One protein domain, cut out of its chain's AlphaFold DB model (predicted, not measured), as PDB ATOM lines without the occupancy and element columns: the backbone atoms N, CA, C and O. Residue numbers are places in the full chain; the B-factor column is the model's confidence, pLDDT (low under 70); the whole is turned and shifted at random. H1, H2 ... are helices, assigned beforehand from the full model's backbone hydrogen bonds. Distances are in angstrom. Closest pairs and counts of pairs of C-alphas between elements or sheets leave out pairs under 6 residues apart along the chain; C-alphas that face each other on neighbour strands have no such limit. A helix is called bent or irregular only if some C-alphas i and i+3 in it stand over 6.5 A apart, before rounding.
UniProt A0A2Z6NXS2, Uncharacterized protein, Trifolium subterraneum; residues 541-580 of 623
ATOM      1  N   ASP A 541     173.772 183.110 204.071       73.88
ATOM      2  CA  ASP A 541     173.018 184.329 203.720       73.88
ATOM      3  C   ASP A 541     171.511 184.041 203.597       73.88
ATOM      4  O   ASP A 541     171.038 183.360 202.680       73.88
ATOM      5  N   ARG A 542     170.741 184.652 204.504       73.94
ATOM      6  CA  ARG A 542     169.275 184.611 204.578       73.94
ATOM      7  C   ARG A 542     168.591 184.900 203.234       73.94
ATOM      8  O   ARG A 542     167.505 184.373 202.990       73.94
ATOM      9  N   ARG A 543     169.191 185.700 202.344       76.31
ATOM     10  CA  ARG A 543     168.659 185.964 200.992       76.31
ATOM     11  C   ARG A 543     168.656 184.714 200.113       76.31
ATOM     12  O   ARG A 543     167.687 184.507 199.383       76.31
ATOM     13  N   ILE A 544     169.689 183.876 200.201       76.12
ATOM     14  CA  ILE A 544     169.775 182.599 199.477       76.12
ATOM     15  C   ILE A 544     168.689 181.653 200.001       76.12
ATOM     16  O   ILE A 544     167.910 181.115 199.214       76.12
ATOM     17  N   VAL A 545     168.560 181.548 201.329       77.50
ATOM     18  CA  VAL A 545     167.549 180.716 202.008       77.50
ATOM     19  C   VAL A 545     166.122 181.088 201.594       77.50
ATOM     20  O   VAL A 545     165.347 180.227 201.177       77.50
ATOM     21  N   ILE A 546     165.778 182.381 201.646       76.56
ATOM     22  CA  ILE A 546     164.458 182.881 201.230       76.56
ATOM     23  C   ILE A 546     164.217 182.605 199.741       76.56
ATOM     24  O   ILE A 546     163.131 182.159 199.371       76.56
ATOM     25  N   LYS A 547     165.212 182.837 198.876       80.50
ATOM     26  CA  LYS A 547     165.051 182.649 197.428       80.50
ATOM     27  C   LYS A 547     164.847 181.179 197.053       80.50
ATOM     28  O   LYS A 547     164.035 180.903 196.171       80.50
ATOM     29  N   LEU A 548     165.513 180.247 197.736       79.12
ATOM     30  CA  LEU A 548     165.284 178.809 197.572       79.12
ATOM     31  C   LEU A 548     163.849 178.418 197.966       79.12
ATOM     32  O   LEU A 548     163.140 177.832 197.149       79.12
ATOM     33  N   LEU A 549     163.385 178.833 199.153       77.75
ATOM     34  CA  LEU A 549     162.008 178.601 199.620       77.75
ATOM     35  C   LEU A 549     160.955 179.142 198.640       77.75
ATOM     36  O   LEU A 549     160.037 178.419 198.256       77.75
ATOM     37  N   VAL A 550     161.103 180.390 198.183       78.06
ATOM     38  CA  VAL A 550     160.188 180.996 197.197       78.06
ATOM     39  C   VAL A 550     160.197 180.216 195.879       78.06
ATOM     40  O   VAL A 550     159.134 179.954 195.318       78.06
ATOM     41  N   THR A 551     161.370 179.782 195.407       76.88
ATOM     42  CA  THR A 551     161.494 179.012 194.157       76.88
ATOM     43  C   THR A 551     160.842 177.627 194.269       76.88
ATOM     44  O   THR A 551     160.237 177.164 193.302       76.88
ATOM     45  N   TYR A 552     160.906 176.983 195.441       79.88
ATOM     46  CA  TYR A 552     160.268 175.686 195.702       79.88
ATOM     47  C   TYR A 552     158.736 175.765 195.607       79.88
ATOM     48  O   TYR A 552     158.122 174.954 194.911       79.88
ATOM     49  N   PHE A 553     158.119 176.779 196.229       73.25
ATOM     50  CA  PHE A 553     156.671 176.998 196.125       73.25
ATOM     51  C   PHE A 553     156.241 177.463 194.724       73.25
ATOM     52  O   PHE A 553     155.251 176.962 194.196       73.25
ATOM     53  N   GLN A 554     156.991 178.365 194.076       76.44
ATOM     54  CA  GLN A 554     156.654 178.850 192.729       76.44
ATOM     55  C   GLN A 554     156.738 177.762 191.648       76.44
ATOM     56  O   GLN A 554     155.949 177.772 190.707       76.44
ATOM     57  N   ARG A 555     157.670 176.805 191.763       70.81
ATOM     58  CA  ARG A 555     157.849 175.710 190.790       70.81
ATOM     59  C   ARG A 555     157.119 174.427 191.201       70.81
ATOM     60  O   ARG A 555     157.656 173.341 191.008       70.81
ATOM     61  N   SER A 556     155.912 174.557 191.765       58.91
ATOM     62  CA  SER A 556     155.001 173.442 192.094       58.91
ATOM     63  C   SER A 556     155.684 172.281 192.836       58.91
ATOM     64  O   SER A 556     155.548 171.123 192.451       58.91
ATOM     65  N   HIS A 557     156.453 172.599 193.884       70.06
ATOM     66  CA  HIS A 557     157.205 171.637 194.701       70.06
ATOM     67  C   HIS A 557     158.282 170.831 193.942       70.06
ATOM     68  O   HIS A 557     158.484 169.646 194.205       70.06
ATOM     69  N   SER A 558     159.016 171.468 193.017       74.81
ATOM     70  CA  SER A 558     160.132 170.812 192.313       74.81
ATOM     71  C   SER A 558     161.169 170.205 193.272       74.81
ATOM     72  O   SER A 558     161.816 170.907 194.059       74.81
ATOM     73  N   ARG A 559     161.376 168.888 193.131       73.44
ATOM     74  CA  ARG A 559     162.322 168.073 193.912       73.44
ATOM     75  C   ARG A 559     163.776 168.544 193.781       73.44
ATOM     76  O   ARG A 559     164.540 168.407 194.729       73.44
ATOM     77  N   GLU A 560     164.147 169.142 192.648       76.38
ATOM     78  CA  GLU A 560     165.496 169.681 192.398       76.38
ATOM     79  C   GLU A 560     165.834 170.845 193.343       76.38
ATOM     80  O   GLU A 560     166.953 170.952 193.843       76.38
ATOM     81  N   VAL A 561     164.852 171.712 193.616       78.19
ATOM     82  CA  VAL A 561     165.024 172.861 194.520       78.19
ATOM     83  C   VAL A 561     165.116 172.380 195.968       78.19
ATOM     84  O   VAL A 561     165.905 172.916 196.741       78.19
ATOM     85  N   LEU A 562     164.359 171.335 196.315       77.25
ATOM     86  CA  LEU A 562     164.388 170.710 197.636       77.25
ATOM     87  C   LEU A 562     165.737 170.025 197.920       77.25
ATOM     88  O   LEU A 562     166.292 170.201 199.002       77.25
ATOM     89  N   ASP A 563     166.310 169.314 196.947       76.44
ATOM     90  CA  ASP A 563     167.640 168.699 197.081       76.44
ATOM     91  C   ASP A 563     168.776 169.745 197.138       76.44
ATOM     92  O   ASP A 563     169.734 169.609 197.905       76.44
ATOM     93  N   LEU A 564     168.643 170.855 196.400       80.19
ATOM     94  CA  LEU A 564     169.558 171.993 196.523       80.19
ATOM     95  C   LEU A 564     169.456 172.668 197.903       80.19
ATOM     96  O   LEU A 564     170.486 173.019 198.481       80.19
ATOM     97  N   MET A 565     168.245 172.806 198.457       76.81
ATOM     98  CA  MET A 565     168.033 173.279 199.832       76.81
ATOM     99  C   MET A 565     168.709 172.363 200.850       76.81
ATOM    100  O   MET A 565     169.470 172.859 201.674       76.81
ATOM    101  N   VAL A 566     168.499 171.046 200.754       76.38
ATOM    102  CA  VAL A 566     169.133 170.042 201.627       76.38
ATOM    103  C   VAL A 566     170.653 170.219 201.686       76.38
ATOM    104  O   VAL A 566     171.223 170.209 202.777       76.38
ATOM    105  N   ARG A 567     171.305 170.428 200.532       77.25
ATOM    106  CA  ARG A 567     172.761 170.637 200.457       77.25
ATOM    107  C   ARG A 567     173.227 172.012 200.934       77.25
ATOM    108  O   ARG A 567     174.259 172.079 201.590       77.25
ATOM    109  N   MET A 568     172.515 173.095 200.618       71.88
ATOM    110  CA  MET A 568     172.937 174.459 200.992       71.88
ATOM    111  C   MET A 568     172.585 174.860 202.430       71.88
ATOM    112  O   MET A 568     173.196 175.783 202.959       71.88
ATOM    113  N   LEU A 569     171.614 174.193 203.058       73.06
ATOM    114  CA  LEU A 569     171.189 174.452 204.440       73.06
ATOM    115  C   LEU A 569     171.711 173.417 205.445       73.06
ATOM    116  O   LEU A 569     171.388 173.520 206.623       73.06
ATOM    117  N   GLY A 570     172.481 172.419 204.996       72.56
ATOM    118  CA  GLY A 570     173.055 171.399 205.877       72.56
ATOM    119  C   GLY A 570     172.002 170.573 206.621       72.56
ATOM    120  O   GLY A 570     172.187 170.276 207.797       72.56
ATOM    121  N   PHE A 571     170.886 170.228 205.963       70.44
ATOM    122  CA  PHE A 571     169.817 169.438 206.590       70.44
ATOM    123  C   PHE A 571     170.372 168.103 207.111       70.44
ATOM    124  O   PHE A 571     171.120 167.427 206.396       70.44
ATOM    125  N   SER A 572     169.972 167.703 208.320       72.88
ATOM    126  CA  SER A 572     170.357 166.404 208.884       72.88
ATOM    127  C   SER A 572     169.666 165.253 208.141       72.88
ATOM    128  O   SER A 572     168.682 165.458 207.423       72.88
ATOM    129  N   ASP A 573     170.162 164.024 208.285       72.31
ATOM    130  CA  ASP A 573     169.578 162.864 207.598       72.31
ATOM    131  C   ASP A 573     168.143 162.555 208.075       72.31
ATOM    132  O   ASP A 573     167.308 162.132 207.273       72.31
ATOM    133  N   GLU A 574     167.796 162.893 209.323       71.31
ATOM    134  CA  GLU A 574     166.418 162.851 209.829       71.31
ATOM    135  C   GLU A 574     165.504 163.857 209.105       71.31
ATOM    136  O   GLU A 574     164.345 163.553 208.816       71.31
ATOM    137  N   ASP A 575     166.011 165.046 208.765       73.88
ATOM    138  CA  ASP A 575     165.243 166.053 208.022       73.88
ATOM    139  C   ASP A 575     165.058 165.657 206.558       73.88
ATOM    140  O   ASP A 575     163.964 165.817 206.014       73.88
ATOM    141  N   LYS A 576     166.077 165.046 205.937       71.81
ATOM    142  CA  LYS A 576     165.985 164.464 204.582       71.81
ATOM    143  C   LYS A 576     164.942 163.346 204.502       71.81
ATOM    144  O   LYS A 576     164.275 163.209 203.471       71.81
ATOM    145  N   GLN A 577     164.774 162.569 205.578       66.25
ATOM    146  CA  GLN A 577     163.687 161.596 205.704       66.25
ATOM    147  C   GLN A 577     162.322 162.275 205.887       66.25
ATOM    148  O   GLN A 577     161.383 161.918 205.176       66.25
ATOM    149  N   ARG A 578     162.208 163.296 206.753       67.94
ATOM    150  CA  ARG A 578     160.952 164.050 206.969       67.94
ATOM    151  C   ARG A 578     160.386 164.704 205.700       67.94
ATOM    152  O   ARG A 578     159.175 164.884 205.615       67.94
ATOM    153  N   ILE A 579     161.229 165.033 204.718       66.06
ATOM    154  CA  ILE A 579     160.830 165.659 203.440       66.06
ATOM    155  C   ILE A 579     160.830 164.700 202.232       66.06
ATOM    156  O   ILE A 579     160.707 165.148 201.093       66.06
ATOM    157  N   GLY A 580     160.968 163.386 202.449       59.81
ATOM    158  CA  GLY A 580     160.770 162.365 201.407       59.81
ATOM    159  C   GLY A 580     161.840 162.293 200.305       59.81
ATOM    160  O   GLY A 580     161.593 161.710 199.250       59.81
TER     161      GLY A 580
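AT A GLANCE: This is residues 541 to 580 of the 623 residues of an uncharacterized protein of Trifolium subterraneum (UniProt A0A2Z6NXS2). Three helices run alternately one way and the other in a flat, zigzag row: H1 and H2 lie side by side as a helical hairpin, and the short H3 folds back beyond H2, on the side away from H1, and only comes near it. The printed part has 40 residues, with three named helices in the order H1, H2, H3 and no named strand; its class is all helix. It is compact, with a radius of gyration of the C-alphas of 9.9 A, and its C-alphas span 24 by 24 by 12 A.

HOW THE PARTS SIT: H1, residues 542 to 554, and H2, residues 559 to 568, touch and form a helical hairpin. They run opposite ways at a shallow tilt of 13 degrees. Their closest C-alphas, those of Tyr 552 and Val 561, are 5.7 A apart. H2 and H3, residues 573 to 578, are close but not clearly touching; their closest C-alphas, those of Val 566 and Lys 576, are 7.1 A apart. These two run opposite ways at a shallow tilt of 34 degrees, only just short of steep. H1 and H3 are apart. In H1, H2 and H3 every O i to N i+4 pair is within hydrogen-bond range.

IN THESE COORDINATES: H1 begins with C-alpha 542 at (169.275, 184.611, 204.578) and measures 18.2 A from first to last C-alpha. H2 measures 14.3 A and begins with C-alpha 559 at (162.322, 168.073, 193.912). H3 measures 8.7 A and ends with C-alpha 578 at (160.952, 164.050, 206.969). No helix is bent.

THE WHOLE: The two C-alphas farthest apart, those of Gln 554 and Glu 574, are 25.4 A apart. The printed part has no cut, and the links from H1 to H2 and from H2 to H3 are tight, with 4 residues each. The mean pLDDT of the printed part is 73.8; residue 556 and residues 577 to 580 are under 70.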